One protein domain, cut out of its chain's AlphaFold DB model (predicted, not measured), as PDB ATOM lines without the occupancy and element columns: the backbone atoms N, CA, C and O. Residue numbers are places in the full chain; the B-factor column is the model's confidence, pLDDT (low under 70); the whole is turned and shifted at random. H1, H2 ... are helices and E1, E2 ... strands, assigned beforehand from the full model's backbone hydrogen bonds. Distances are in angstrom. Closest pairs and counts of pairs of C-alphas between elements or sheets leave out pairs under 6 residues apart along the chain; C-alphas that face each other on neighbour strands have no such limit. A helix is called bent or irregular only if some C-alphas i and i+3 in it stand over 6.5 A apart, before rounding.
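Overview. This is residues 4 to 112 of the 119 residues of an uncharacterized protein of Clostridium sp. SM-530-WT-3G (UniProt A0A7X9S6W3). A small three-stranded sheet, E1, E2 and E5, lies in the middle, grazed by the short helices H1 and H2 and by the longer helix H4. A sharply bent two-stranded hairpin, E3 and E4, makes an arm at one end of the long axis; at the other end lies a loop round Asn 75, part of the unnamed stretch of residues 67 to 89. The printed part has 109 residues with five named strands followed by four named helices, a mixed class of helices and strands; both sheets, E1 - E2 - E5 and E3 - E4, are antiparallel. It is only just compact, close to loose, with a radius of gyration of the C-alphas of 15.7 A, and elongated, spanning 50 by 31 by 28 A.

Along the chain. E1, residues 4 to 8, begins at C-alpha 4 (126.177, 130.031, 200.612). E2, residues 15 to 21, is 18.0 A long. E3, residues 25 to 34, is 18.3 A from first to last C-alpha and bends by 114 degrees at residue 28. E4, residues 40 to 46, is 14.9 A long, and E5 is residues 52 to 54. H1 is residues 57 to 60 and H2 residues 63 to 66. H3, residues 90 to 93, is irregular: C-alphas 90 and 93 are 7.7 A apart. H4, residues 96 to 110, is 20.9 A long and ends at C-alpha 110 (124.803, 122.559, 191.289).

Arrangement. E2 is the inner strand of its sheet. E1 and E2 form a hairpin, with N 5 and O 19 2.8 A apart, within hydrogen-bond range. On E2's antiparallel neighbour E5, N 53 is 2.9 A from O 20. Residues 15 to 16 of E2 also pair, antiparallel, with residues 67 to 68. H1, H2 and H4 only graze this sheet, H4 with residues 105 to 109; H3 is not on it. H2 and H4 only just touch, with 3 pairs of C-alphas within 8 A, made by residues 105 to 108 of H4; the closest are Trp 66 and Ile 105, 7.7 A apart. H3 and H4 touch only at the corner, where the closest C-alphas, of Ala 92 and Lys 99, are 4.9 A apart. The hairpin E3 and E4 has N 31 and O 43 2.8 A apart; E3 is apart from E2. In H4 every O i to N i+4 pair is within hydrogen-bond range; H1, H2 and H3 are too short for such a pair.

Size, cuts and confidence. The C-alphas farthest apart, of Glu 36 and Asn 75, are 51.0 A apart. The printed part has no cut. The link from H2 to H3, 23 residues, is long. Mean pLDDT of the printed part is 93.6, and no printed residue is under 70.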
ATOM      1  N   ILE A   4     125.122 130.965 200.206       98.19
ATOM      2  CA  ILE A   4     126.177 130.031 200.612       98.19
ATOM      3  C   ILE A   4     126.561 130.322 202.061       98.19
ATOM      4  O   ILE A   4     127.039 131.410 202.383       98.19
ATOM      5  N   TRP A   5     126.386 129.331 202.926       97.62
ATOM      6  CA  TRP A   5     126.756 129.414 204.331       97.62
ATOM      7  C   TRP A   5     128.217 129.020 204.505       97.62
ATOM      8  O   TRP A   5     128.662 127.975 204.023       97.62
ATOM      9  N   CYS A   6     128.968 129.859 205.210       96.44
ATOM     10  CA  CYS A   6     130.401 129.693 205.416       96.44
ATOM     11  C   CYS A   6     130.714 129.732 206.912       96.44
ATOM     12  O   CYS A   6     130.167 130.562 207.632       96.44
ATOM     13  N   ALA A   7     131.632 128.886 207.374       94.00
ATOM     14  CA  ALA A   7     132.076 128.890 208.764       94.00
ATOM     15  C   ALA A   7     133.593 128.742 208.860       94.00
ATOM     16  O   ALA A   7     134.238 128.041 208.073       94.00
ATOM     17  N   LYS A   8     134.181 129.418 209.846       89.62
ATOM     18  CA  LYS A   8     135.545 129.132 210.284       89.62
ATOM     19  C   LYS A   8     135.466 127.966 211.269       89.62
ATOM     20  O   LYS A   8     134.697 128.035 212.217       89.62
ATOM     21  N   SER A   9     136.239 126.914 211.031       84.81
ATOM     22  CA  SER A   9     136.420 125.848 212.018       84.81
ATOM     23  C   SER A   9     137.555 126.219 212.969       84.81
ATOM     24  O   SER A   9     138.520 126.857 212.548       84.81
ATOM     25  N   ASP A  10     137.468 125.781 214.221       85.00
ATOM     26  CA  ASP A  10     138.552 125.939 215.197       85.00
ATOM     27  C   ASP A  10     139.770 125.062 214.872       85.00
ATOM     28  O   ASP A  10     140.890 125.379 215.266       85.00
ATOM     29  N   TYR A  11     139.568 123.992 214.098       86.38
ATOM     30  CA  TYR A  11     140.615 123.041 213.714       86.38
ATOM     31  C   TYR A  11     141.216 123.327 212.334       86.38
ATOM     32  O   TYR A  11     142.276 122.801 212.000       86.38
ATOM     33  N   LEU A  12     140.540 124.136 211.511       87.38
ATOM     34  CA  LEU A  12     140.996 124.479 210.167       87.38
ATOM     35  C   LEU A  12     141.576 125.892 210.154       87.38
ATOM     36  O   LEU A  12     141.003 126.847 210.670       87.38
ATOM     37  N   ASP A  13     142.678 126.070 209.441       89.88
ATOM     38  CA  ASP A  13     143.305 127.374 209.210       89.88
ATOM     39  C   ASP A  13     142.613 128.190 208.086       89.88
ATOM     40  O   ASP A  13     143.080 129.269 207.677       89.88
ATOM     41  N   PHE A  14     141.468 127.698 207.592       91.19
ATOM     42  CA  PHE A  14     140.649 128.308 206.547       91.19
ATOM     43  C   PHE A  14     139.148 128.304 206.877       91.19
ATOM     44  O   PHE A  14     138.671 127.562 207.731       91.19
ATOM     45  N   THR A  15     138.399 129.168 206.188       93.62
ATOM     46  CA  THR A  15     136.930 129.163 206.210       93.62
ATOM     47  C   THR A  15     136.422 128.223 205.138       93.62
ATOM     48  O   THR A  15     136.892 128.294 204.003       93.62
ATOM     49  N   SER A  16     135.463 127.375 205.492       96.19
ATOM     50  CA  SER A  16     134.830 126.447 204.562       96.19
ATOM     51  C   SER A  16     133.386 126.839 204.283       96.19
ATOM     52  O   SER A  16     132.708 127.381 205.157       96.19
ATOM     53  N   ILE A  17     132.898 126.487 203.096       97.69
ATOM     54  CA  ILE A  17     131.468 126.338 202.833       97.69
ATOM     55  C   ILE A  17     130.960 125.184 203.705       97.69
ATOM     56  O   ILE A  17     131.607 124.136 203.793       97.69
ATOM     57  N   VAL A  18     129.833 125.392 204.384       97.25
ATOM     58  CA  VAL A  18     129.184 124.380 205.237       97.25
ATOM     59  C   VAL A  18     127.856 123.899 204.673       97.25
ATOM     60  O   VAL A  18     127.405 122.813 205.022       97.25
ATOM     61  N   GLY A  19     127.253 124.684 203.790       98.19
ATOM     62  CA  GLY A  19     125.969 124.395 203.183       98.19
ATOM     63  C   GLY A  19     125.514 125.551 202.308       98.19
ATOM     64  O   GLY A  19     126.181 126.586 202.222       98.19
ATOM     65  N   TRP A  20     124.382 125.381 201.648       98.50
ATOM     66  CA  TRP A  20     123.812 126.399 200.773       98.50
ATOM     67  C   TRP A  20     122.320 126.195 200.606       98.50
ATOM     68  O   TRP A  20     121.820 125.076 200.715       98.50
ATOM     69  N   TYR A  21     121.630 127.283 200.283       98.25
ATOM     70  CA  TYR A  21     120.233 127.279 199.879       98.25
ATOM     71  C   TYR A  21     120.154 127.706 198.414       98.25
ATOM     72  O   TYR A  21     120.518 128.836 198.060       98.25
ATOM     73  N   LYS A  22     119.686 126.803 197.550       97.62
ATOM     74  CA  LYS A  22     119.280 127.143 196.183       97.62
ATOM     75  C   LYS A  22     117.907 127.815 196.229       97.62
ATOM     76  O   LYS A  22     117.168 127.673 197.195       97.62
ATOM     77  N   ASN A  23     117.587 128.598 195.200       97.38
ATOM     78  CA  ASN A  23     116.279 129.254 195.052       97.38
ATOM     79  C   ASN A  23     115.799 130.047 196.287       97.38
ATOM     80  O   ASN A  23     114.606 130.280 196.460       97.38
ATOM     81  N   ALA A  24     116.725 130.526 197.119       97.94
ATOM     82  CA  ALA A  24     116.400 131.210 198.358       97.94
ATOM     83  C   ALA A  24     115.808 132.600 198.111       97.94
ATOM     84  O   ALA A  24     116.200 133.306 197.168       97.94
ATOM     85  N   THR A  25     114.927 133.006 199.021       97.62
ATOM     86  CA  THR A  25     114.449 134.378 199.182       97.62
ATOM     87  C   THR A  25     115.179 135.011 200.358       97.62
ATOM     88  O   THR A  25     115.193 134.453 201.454       97.62
ATOM     89  N   VAL A  26     115.775 136.184 200.133       96.12
ATOM     90  CA  VAL A  26     116.500 136.944 201.157       96.12
ATOM     91  C   VAL A  26     115.788 138.264 201.396       96.12
ATOM     92  O   VAL A  26     115.539 139.023 200.462       96.12
ATOM     93  N   SER A  27     115.449 138.520 202.654       95.31
ATOM     94  CA  SER A  27     114.792 139.741 203.110       95.31
ATOM     95  C   SER A  27     115.804 140.633 203.819       95.31
ATOM     96  O   SER A  27     116.676 140.157 204.540       95.31
ATOM     97  N   ARG A  28     115.696 141.948 203.619       92.88
ATOM     98  CA  ARG A  28     116.566 142.920 204.300       92.88
ATOM     99  C   ARG A  28     116.324 142.953 205.809       92.88
ATOM    100  O   ARG A  28     117.265 143.141 206.573       92.88
ATOM    101  N   TYR A  29     115.066 142.814 206.204       95.62
ATOM    102  CA  TYR A  29     114.629 142.806 207.593       95.62
ATOM    103  C   TYR A  29     114.260 141.382 207.994       95.62
ATOM    104  O   TYR A  29     113.797 140.611 207.145       95.62
ATOM    105  N   TYR A  30     114.494 141.051 209.264       95.44
ATOM    106  CA  TYR A  30     114.056 139.782 209.829       95.44
ATOM    107  C   TYR A  30     112.535 139.658 209.742       95.44
ATOM    108  O   TYR A  30     111.799 140.646 209.798       95.44
ATOM    109  N   LYS A  31     112.104 138.424 209.542       96.56
ATOM    110  CA  LYS A  31     110.730 137.959 209.620       96.56
ATOM    111  C   LYS A  31     110.666 136.924 210.730       96.56
ATOM    112  O   LYS A  31     111.651 136.232 210.963       96.56
ATOM    113  N   GLU A  32     109.498 136.779 211.323       96.56
ATOM    114  CA  GLU A  32     109.242 135.782 212.357       96.56
ATOM    115  C   GLU A  32     108.459 134.608 211.763       96.56
ATOM    116  O   GLU A  32     107.633 134.775 210.857       96.56
ATOM    117  N   VAL A  33     108.744 133.408 212.257       95.06
ATOM    118  CA  VAL A  33     107.891 132.230 212.101       95.06
ATOM    119  C   VAL A  33     107.630 131.648 213.484       95.06
ATOM    120  O   VAL A  33     108.566 131.462 214.258       95.06
ATOM    121  N   GLU A  34     106.362 131.399 213.791       96.38
ATOM    122  CA  GLU A  34     105.934 130.714 215.009       96.38
ATOM    123  C   GLU A  34     105.667 129.244 214.671       96.38
ATOM    124  O   GLU A  34     104.943 128.935 213.718       96.38
ATOM    125  N   PHE A  35     106.299 128.345 215.418       94.38
ATOM    126  CA  PHE A  35     106.123 126.902 215.305       94.38
ATOM    127  C   PHE A  35     104.987 126.415 216.212       94.38
ATOM    128  O   PHE A  35     104.526 127.126 217.102       94.38
ATOM    129  N   GLU A  36     104.525 125.182 215.991       94.94
ATOM    130  CA  GLU A  36     103.379 124.603 216.713       94.94
ATOM    131  C   GLU A  36     103.579 124.526 218.236       94.94
ATOM    132  O   GLU A  36     102.606 124.551 218.989       94.94
ATOM    133  N   ASP A  37     104.829 124.453 218.699       96.06
ATOM    134  CA  ASP A  37     105.204 124.446 220.116       96.06
ATOM    135  C   ASP A  37     105.302 125.856 220.736       96.06
ATOM    136  O   ASP A  37     105.653 125.994 221.910       96.06
ATOM    137  N   GLY A  38     104.980 126.899 219.964       95.56
ATOM    138  CA  GLY A  38     105.085 128.302 220.360       95.56
ATOM    139  C   GLY A  38     106.505 128.868 220.264       95.56
ATOM    140  O   GLY A  38     106.738 130.002 220.687       95.56
ATOM    141  N   TYR A  39     107.477 128.115 219.730       96.31
ATOM    142  CA  TYR A  39     108.803 128.654 219.448       96.31
ATOM    143  C   TYR A  39     108.719 129.683 218.316       96.31
ATOM    144  O   TYR A  39     108.177 129.406 217.249       96.31
ATOM    145  N   ILE A  40     109.287 130.870 218.535       96.31
ATOM    146  CA  ILE A  40     109.389 131.918 217.516       96.31
ATOM    147  C   ILE A  40     110.832 131.981 217.028       96.31
ATOM    148  O   ILE A  40     111.763 132.143 217.822       96.31
ATOM    149  N   GLN A  41     111.011 131.881 215.714       95.25
ATOM    150  CA  GLN A  41     112.309 132.001 215.066       95.25
ATOM    151  C   GLN A  41     112.350 133.194 214.115       95.25
ATOM    152  O   GLN A  41     111.572 133.284 213.162       95.25
ATOM    153  N   ASP A  42     113.345 134.052 214.321       96.81
ATOM    154  CA  ASP A  42     113.710 135.093 213.371       96.81
ATOM    155  C   ASP A  42     114.498 134.518 212.192       96.81
ATOM    156  O   ASP A  42     115.477 133.781 212.353       96.81
ATOM    157  N   TYR A  43     114.123 134.913 210.980       95.62
ATOM    158  CA  TYR A  43     114.832 134.560 209.760       95.62
ATOM    159  C   TYR A  43     114.840 135.716 208.764       95.62
ATOM    160  O   TYR A  43     113.908 136.506 208.646       95.62
ATOM    161  N   ASN A  44     115.913 135.817 207.995       96.12
ATOM    162  CA  ASN A  44     116.011 136.732 206.858       96.12
ATOM    163  C   ASN A  44     116.321 135.992 205.549       96.12
ATOM    164  O   ASN A  44     116.359 136.612 204.488       96.12
ATOM    165  N   VAL A  45     116.499 134.670 205.606       97.25
ATOM    166  CA  VAL A  45     116.730 133.791 204.459       97.25
ATOM    167  C   VAL A  45     115.815 132.579 204.584       97.25
ATOM    168  O   VAL A  45     115.799 131.932 205.626       97.25
ATOM    169  N   ILE A  46     115.083 132.255 203.520       97.06
ATOM    170  CA  ILE A  46     114.228 131.066 203.452       97.06
ATOM    171  C   ILE A  46     114.352 130.389 202.087       97.06
ATOM    172  O   ILE A  46     114.501 131.060 201.061       97.06
ATOM    173  N   ALA A  47     114.293 129.063 202.078       97.44
ATOM    174  CA  ALA A  47     114.240 128.223 200.890       97.44
ATOM    175  C   ALA A  47     113.476 126.934 201.216       97.44
ATOM    176  O   ALA A  47     113.252 126.622 202.387       97.44
ATOM    177  N   LYS A  48     113.071 126.189 200.186       96.81
ATOM    178  CA  LYS A  48     112.495 124.859 200.384       96.81
ATOM    179  C   LYS A  48     113.570 123.889 200.868       96.81
ATOM    180  O   LYS A  48     114.704 123.968 200.407       96.81
ATOM    181  N   ALA A  49     113.198 122.928 201.711       95.81
ATOM    182  CA  ALA A  49     114.129 121.914 202.215       95.81
ATOM    183  C   ALA A  49     114.840 121.142 201.082       95.81
ATOM    184  O   ALA A  49     116.049 120.952 201.145       95.81
ATOM    185  N   GLU A  50     114.125 120.806 199.998       95.62
ATOM    186  CA  GLU A  50     114.674 120.136 198.799       95.62
ATOM    187  C   GLU A  50     115.773 120.939 198.070       95.62
ATOM    188  O   GLU A  50     116.579 120.385 197.321       95.62
ATOM    189  N   ASP A  51     115.829 122.251 198.304       97.19
ATOM    190  CA  ASP A  51     116.820 123.162 197.735       97.19
ATOM    191  C   ASP A  51     117.988 123.463 198.692       97.19
ATOM    192  O   ASP A  51     118.948 124.147 198.311       97.19
ATOM    193  N   CYS A  52     117.929 122.953 199.922       98.00
ATOM    194  CA  CYS A  52     118.907 123.190 200.972       98.00
ATOM    195  C   CYS A  52     119.872 122.014 201.102       98.00
ATOM    196  O   CYS A  52     119.471 120.853 201.091       98.00
ATOM    197  N   VAL A  53     121.155 122.321 201.290       98.31
ATOM    198  CA  VAL A  53     122.176 121.325 201.619       98.31
ATOM    199  C   VAL A  53     122.950 121.749 202.853       98.31
ATOM    200  O   VAL A  53     123.443 122.877 202.923       98.31
ATOM    201  N   LEU A  54     123.123 120.811 203.781       98.00
ATOM    202  CA  LEU A  54     124.069 120.881 204.885       98.00
ATOM    203  C   LEU A  54     125.124 119.795 204.665       98.00
ATOM    204  O   LEU A  54     124.845 118.606 204.788       98.00
ATOM    205  N   LEU A  55     126.348 120.203 204.322       97.44
ATOM    206  CA  LEU A  55     127.442 119.269 204.046       97.44
ATOM    207  C   LEU A  55     127.812 118.483 205.309       97.44
ATOM    208  O   LEU A  55     127.841 119.086 206.381       97.44
ATOM    209  N   PRO A  56     128.222 117.212 205.233       95.50
ATOM    210  CA  PRO A  56     128.788 116.513 206.382       95.50
ATOM    211  C   PRO A  56     130.177 117.054 206.753       95.50
ATOM    212  O   PRO A  56     130.897 117.629 205.930       95.50
ATOM    213  N   VAL A  57     130.583 116.895 208.018       92.50
ATOM    214  CA  VAL A  57     131.834 117.481 208.552       92.50
ATOM    215  C   VAL A  57     133.070 117.028 207.762       92.50
ATOM    216  O   VAL A  57     133.934 117.842 207.438       92.50
ATOM    217  N   ASN A  58     133.127 115.751 207.383       92.69
ATOM    218  CA  ASN A  58     134.198 115.164 206.568       92.69
ATOM    219  C   ASN A  58     134.297 115.767 205.150       92.69
ATOM    220  O   ASN A  58     135.375 115.745 204.550       92.69
ATOM    221  N   ALA A  59     133.207 116.311 204.602       94.00
ATOM    222  CA  ALA A  59     133.244 117.069 203.363       94.00
ATOM    223  C   ALA A  59     133.847 118.452 203.625       94.00
ATOM    224  O   ALA A  59     134.801 118.823 202.946       94.00
ATOM    225  N   ARG A  60     133.374 119.167 204.656       93.81
ATOM    226  CA  ARG A  60     133.791 120.546 204.999       93.81
ATOM    227  C   ARG A  60     135.304 120.700 205.229       93.81
ATOM    228  O   ARG A  60     135.866 121.750 204.946       93.81
ATOM    229  N   ILE A  61     135.999 119.663 205.703       93.38
ATOM    230  CA  ILE A  61     137.464 119.720 205.902       93.38
ATOM    231  C   ILE A  61     138.268 119.710 204.588       93.38
ATOM    232  O   ILE A  61     139.464 120.009 204.584       93.38
ATOM    233  N   ARG A  62     137.643 119.379 203.450       93.81
ATOM    234  CA  ARG A  62     138.313 119.276 202.146       93.81
ATOM    235  C   ARG A  62     138.507 120.658 201.528       93.81
ATOM    236  O   ARG A  62     137.687 121.124 200.739       93.81
ATOM    237  N   ARG A  63     139.644 121.290 201.836       92.88
ATOM    238  CA  ARG A  63     140.026 122.618 201.317       92.88
ATOM    239  C   ARG A  63     139.887 122.742 199.797       92.88
ATOM    240  O   ARG A  63     139.413 123.761 199.312       92.88
ATOM    241  N   THR A  64     140.291 121.726 199.040       92.75
ATOM    242  CA  THR A  64     140.241 121.748 197.567       92.75
ATOM    243  C   THR A  64     138.821 121.855 197.008       92.75
ATOM    244  O   THR A  64     138.644 122.300 195.876       92.75
ATOM    245  N   LEU A  65     137.811 121.473 197.792       94.38
ATOM    246  CA  LEU A  65     136.409 121.573 197.409       94.38
ATOM    247  C   LEU A  65     135.808 122.865 197.960       94.38
ATOM    248  O   LEU A  65     135.405 123.739 197.198       94.38
ATOM    249  N   TRP A  66     135.846 123.032 199.281       96.50
ATOM    250  CA  TRP A  66     134.965 123.976 199.970       96.50
ATOM    251  C   TRP A  66     135.675 125.189 200.572       96.50
ATOM    252  O   TRP A  66     135.106 125.871 201.416       96.50
ATOM    253  N   TYR A  67     136.907 125.485 200.156       95.38
ATOM    254  CA  TYR A  67     137.628 126.677 200.610       95.38
ATOM    255  C   TYR A  67     136.909 127.980 200.253       95.38
ATOM    256  O   TYR A  67     136.518 128.180 199.105       95.38
ATOM    257  N   VAL A  68     136.851 128.896 201.223       95.38
ATOM    258  CA  VAL A  68     136.323 130.251 201.075       95.38
ATOM    259  C   VAL A  68     137.453 131.279 201.229       95.38
ATOM    260  O   VAL A  68     138.132 131.303 202.267       95.38
ATOM    261  N   PRO A  69     137.661 132.163 200.237       94.00
ATOM    262  CA  PRO A  69     138.691 133.189 200.276       94.00
ATOM    263  C   PRO A  69     138.353 134.285 201.290       94.00
ATOM    264  O   PRO A  69     137.193 134.654 201.490       94.00
ATOM    265  N   ARG A  70     139.397 134.847 201.908       90.62
ATOM    266  CA  ARG A  70     139.309 136.050 202.747       90.62
ATOM    267  C   ARG A  70     140.338 137.075 202.296       90.62
ATOM    268  O   ARG A  70     141.523 136.746 202.196       90.62
ATOM    269  N   LYS A  71     139.887 138.310 202.080       88.06
ATOM    270  CA  LYS A  71     140.722 139.439 201.676       88.06
ATOM    271  C   LYS A  71     141.603 139.885 202.847       88.06
ATOM    272  O   LYS A  71     141.179 139.867 204.000       88.06
ATOM    273  N   GLY A  72     142.833 140.303 202.555       78.25
ATOM    274  CA  GLY A  72     143.731 140.915 203.546       78.25
ATOM    275  C   GLY A  72     144.716 139.968 204.242       78.25
ATOM    276  O   GLY A  72     145.496 140.426 205.074       78.25
ATOM    277  N   LYS A  73     144.761 138.673 203.891       73.25
ATOM    278  CA  LYS A  73     145.933 137.841 204.223       73.25
ATOM    279  C   LYS A  73     147.115 138.254 203.333       73.25
ATOM    280  O   LYS A  73     146.939 138.449 202.132       73.25
ATOM    281  N   LYS A  74     148.323 138.358 203.902       75.56
ATOM    282  CA  LYS A  74     149.566 138.573 203.136       75.56
ATOM    283  C   LYS A  74     149.709 137.441 202.107       75.56
ATOM    284  O   LYS A  74     149.616 136.277 202.490       75.56
ATOM    285  N   ASN A  75     149.885 137.779 200.828       80.38
ATOM    286  CA  ASN A  75     149.873 136.844 199.687       80.38
ATOM    287  C   ASN A  75     148.546 136.072 199.484       80.38
ATOM    288  O   ASN A  75     148.529 135.031 198.834       80.38
ATOM    289  N   GLY A  76     147.439 136.545 200.065       80.75
ATOM    290  CA  GLY A  76     146.104 135.986 199.857       80.75
ATOM    291  C   GLY A  76     145.409 136.543 198.608       80.75
ATOM    292  O   GLY A  76     145.892 137.506 198.009       80.75
ATOM    293  N   PRO A  77     144.256 135.968 198.223       87.81
ATOM    294  CA  PRO A  77     143.464 136.474 197.107       87.81
ATOM    295  C   PRO A  77     143.019 137.925 197.344       87.81
ATOM    296  O   PRO A  77     142.751 138.346 198.474       87.81
ATOM    297  N   SER A  78     142.899 138.690 196.259       90.12
ATOM    298  CA  SER A  78     142.401 140.075 196.277       90.12
ATOM    299  C   SER A  78     140.883 140.181 196.509       90.12
ATOM    300  O   SER A  78     140.366 141.286 196.691       90.12
ATOM    301  N   TYR A  79     140.193 139.038 196.540       93.56
ATOM    302  CA  TYR A  79     138.751 138.859 196.707       93.56
ATOM    303  C   TYR A  79     138.429 137.961 197.912       93.56
ATOM    304  O   TYR A  79     139.313 137.327 198.494       93.56
ATOM    305  N   GLY A  80     137.150 137.897 198.280       93.56
ATOM    306  CA  GLY A  80     136.661 137.108 199.409       93.56
ATOM    307  C   GLY A  80     136.130 137.954 200.555       93.56
ATOM    308  O   GLY A  80     136.057 139.181 200.469       93.56
ATOM    309  N   PHE A  81     135.795 137.289 201.659       93.06
ATOM    310  CA  PHE A  81     135.292 137.960 202.857       93.06
ATOM    311  C   PHE A  81     136.272 139.027 203.356       93.06
ATOM    312  O   PHE A  81     137.471 138.770 203.493       93.06
ATOM    313  N   GLY A  82     135.735 140.212 203.640       89.38
ATOM    314  CA  GLY A  82     136.414 141.265 204.387       89.38
ATOM    315  C   GLY A  82     136.138 141.140 205.887       89.38
ATOM    316  O   GLY A  82     136.162 140.046 206.441       89.38
ATOM    317  N   GLN A  83     135.856 142.271 206.536       87.88
ATOM    318  CA  GLN A  83     135.469 142.317 207.956       87.88
ATOM    319  C   GLN A  83     133.980 142.000 208.190       87.88
ATOM    320  O   GLN A  83     133.594 141.660 209.300       87.88
ATOM    321  N   SER A  84     133.138 142.123 207.155       90.31
ATOM    322  CA  SER A  84     131.709 141.795 207.230       90.31
ATOM    323  C   SER A  84     131.478 140.282 207.205       90.31
ATOM    324  O   SER A  84     132.187 139.558 206.507       90.31
ATOM    325  N   ASN A  85     130.423 139.825 207.886       89.12
ATOM    326  CA  ASN A  85     129.947 138.437 207.846       89.12
ATOM    327  C   ASN A  85     129.142 138.103 206.579       89.12
ATOM    328  O   ASN A  85     128.716 136.963 206.410       89.12
ATOM    329  N   VAL A  86     128.934 139.073 205.683       93.00
ATOM    330  CA  VAL A  86     128.256 138.888 204.393       93.00
ATOM    331  C   VAL A  86     129.169 139.358 203.267       93.00
ATOM    332  O   VAL A  86     129.739 140.450 203.335       93.00
ATOM    333  N   TRP A  87     129.274 138.547 202.214       94.25
ATOM    334  CA  TRP A  87     130.005 138.866 200.991       94.25
ATOM    335  C   TRP A  87     129.109 138.620 199.773       94.25
ATOM    336  O   TRP A  87     128.655 137.502 199.554       94.25
ATOM    337  N   PHE A  88     128.849 139.678 198.999       92.50
ATOM    338  CA  PHE A  88     127.976 139.624 197.818       92.50
ATOM    339  C   PHE A  88     128.698 139.182 196.536       92.50
ATOM    340  O   PHE A  88     128.035 138.766 195.596       92.50
ATOM    341  N   ALA A  89     130.036 139.245 196.502       91.62
ATOM    342  CA  ALA A  89     130.866 138.851 195.358       91.62
ATOM    343  C   ALA A  89     130.457 139.490 194.009       91.62
ATOM    344  O   ALA A  89     130.558 138.861 192.958       91.62
ATOM    345  N   ASN A  90     130.011 140.752 194.030       88.06
ATOM    346  CA  ASN A  90     129.494 141.458 192.849       88.06
ATOM    347  C   ASN A  90     130.602 141.888 191.870       88.06
ATOM    348  O   ASN A  90     130.340 142.169 190.705       88.06
ATOM    349  N   GLU A  91     131.848 141.917 192.329       87.69
ATOM    350  CA  GLU A  91     133.031 142.370 191.597       87.69
ATOM    351  C   GLU A  91     133.612 141.322 190.619       87.69
ATOM    352  O   GLU A  91     134.746 141.438 190.158       87.69
ATOM    353  N   ALA A  92     132.842 140.282 190.274       85.75
ATOM    354  CA  ALA A  92     133.293 139.179 189.417       85.75
ATOM    355  C   ALA A  92     133.653 139.617 187.984       85.75
ATOM    356  O   ALA A  92     134.553 139.048 187.373       85.75
ATOM    357  N   ASN A  93     132.996 140.652 187.453       86.94
ATOM    358  CA  ASN A  93     133.292 141.179 186.114       86.94
ATOM    359  C   ASN A  93     134.632 141.929 186.046       86.94
ATOM    360  O   ASN A  93     135.189 142.096 184.966       86.94
ATOM    361  N   GLU A  94     135.149 142.370 187.192       90.75
ATOM    362  CA  GLU A  94     136.365 143.181 187.304       90.75
ATOM    363  C   GLU A  94     137.573 142.350 187.767       90.75
ATOM    364  O   GLU A  94     138.714 142.807 187.703       90.75
ATOM    365  N   ASN A  95     137.342 141.118 188.232       92.94
ATOM    366  CA  ASN A  95     138.371 140.245 188.781       92.94
ATOM    367  C   ASN A  95     138.231 138.819 188.237       92.94
ATOM    368  O   ASN A  95     137.398 138.038 188.701       92.94
ATOM    369  N   ILE A  96     139.107 138.462 187.293       94.44
ATOM    370  CA  ILE A  96     139.103 137.145 186.642       94.44
ATOM    371  C   ILE A  96     139.274 135.990 187.638       94.44
ATOM    372  O   ILE A  96     138.588 134.983 187.533       94.44
ATOM    373  N   HIS A  97     140.104 136.156 188.670       94.25
ATOM    374  CA  HIS A  97     140.315 135.108 189.670       94.25
ATOM    375  C   HIS A  97     139.090 134.901 190.567       94.25
ATOM    376  O   HIS A  97     138.813 133.776 190.986       94.25
ATOM    377  N   LEU A  98     138.344 135.974 190.858       95.50
ATOM    378  CA  LEU A  98     137.052 135.847 191.527       95.50
ATOM    379  C   LEU A  98     136.063 135.101 190.632       95.50
ATOM    380  O   LEU A  98     135.402 134.184 191.110       95.50
ATOM    381  N   LYS A  99     135.986 135.463 189.349       96.56
ATOM    382  CA  LYS A  99     135.108 134.791 188.391       96.56
ATOM    383  C   LYS A  99     135.391 133.290 188.319       96.56
ATOM    384  O   LYS A  99     134.482 132.506 188.570       96.56
ATOM    385  N   ASP A 100     136.648 132.897 188.118       96.12
ATOM    386  CA  ASP A 100     137.058 131.486 188.071       96.12
ATOM    387  C   ASP A 100     136.697 130.739 189.364       96.12
ATOM    388  O   ASP A 100     136.243 129.590 189.352       96.12
ATOM    389  N   TYR A 101     136.884 131.396 190.513       96.12
ATOM    390  CA  TYR A 101     136.496 130.844 191.804       96.12
ATOM    391  C   TYR A 101     134.978 130.635 191.910       96.12
ATOM    392  O   TYR A 101     134.553 129.566 192.356       96.12
ATOM    393  N   LEU A 102     134.174 131.628 191.516       96.50
ATOM    394  CA  LEU A 102     132.714 131.549 191.562       96.50
ATOM    395  C   LEU A 102     132.194 130.483 190.602       96.50
ATOM    396  O   LEU A 102     131.409 129.647 191.035       96.50
ATOM    397  N   ASP A 103     132.674 130.447 189.359       96.81
ATOM    398  CA  ASP A 103     132.262 129.460 188.355       96.81
ATOM    399  C   ASP A 103     132.527 128.031 188.853       96.81
ATOM    400  O   ASP A 103     131.652 127.160 188.788       96.81
ATOM    401  N   ARG A 104     133.702 127.801 189.455       97.12
ATOM    402  CA  ARG A 104     134.042 126.514 190.072       97.12
ATOM    403  C   ARG A 104     133.110 126.165 191.234       97.12
ATOM    404  O   ARG A 104     132.606 125.045 191.272       97.12
ATOM    405  N   ILE A 105     132.900 127.076 192.188       97.44
ATOM    406  CA  ILE A 105     132.066 126.812 193.376       97.44
ATOM    407  C   ILE A 105     130.601 126.609 192.993       97.44
ATOM    408  O   ILE A 105     129.966 125.678 193.482       97.44
ATOM    409  N   ILE A 106     130.071 127.439 192.097       97.31
ATOM    410  CA  ILE A 106     128.705 127.322 191.584       97.31
ATOM    411  C   ILE A 106     128.542 125.965 190.899       97.31
ATOM    412  O   ILE A 106     127.633 125.217 191.247       97.31
ATOM    413  N   SER A 107     129.459 125.589 190.004       97.81
ATOM    414  CA  SER A 107     129.424 124.275 189.357       97.81
ATOM    415  C   SER A 107     129.473 123.122 190.368       97.81
ATOM    416  O   SER A 107     128.681 122.186 190.269       97.81
ATOM    417  N   GLN A 108     130.335 123.197 191.388       96.88
ATOM    418  CA  GLN A 108     130.399 122.185 192.451       96.88
ATOM    419  C   GLN A 108     129.088 122.067 193.237       96.88
ATOM    420  O   GLN A 108     128.671 120.955 193.546       96.88
ATOM    421  N   ILE A 109     128.433 123.191 193.539       97.81
ATOM    422  CA  ILE A 109     127.153 123.238 194.256       97.81
ATOM    423  C   ILE A 109     126.021 122.633 193.419       97.81
ATOM    424  O   ILE A 109     125.270 121.796 193.915       97.81
ATOM    425  N   TYR A 110     125.891 123.033 192.151       97.25
ATOM    426  CA  TYR A 110     124.803 122.559 191.289       97.25
ATOM    427  C   TYR A 110     124.940 121.081 190.909       97.25
ATOM    428  O   TYR A 110     123.925 120.421 190.703       97.25
ATOM    429  N   ASN A 111     126.167 120.557 190.865       97.00
ATOM    430  CA  ASN A 111     126.443 119.148 190.575       97.00
ATOM    431  C   ASN A 111     126.630 118.288 191.839       97.00
ATOM    432  O   ASN A 111     127.034 117.126 191.746       97.00
ATOM    433  N   TYR A 112     126.382 118.840 193.030       96.50
ATOM    434  CA  TYR A 112     126.535 118.096 194.271       96.50
ATOM    435  C   TYR A 112     125.480 116.989 194.383       96.50
ATOM    436  O   TYR A 112     124.282 117.253 194.376       96.50
TER     437      TYR A 112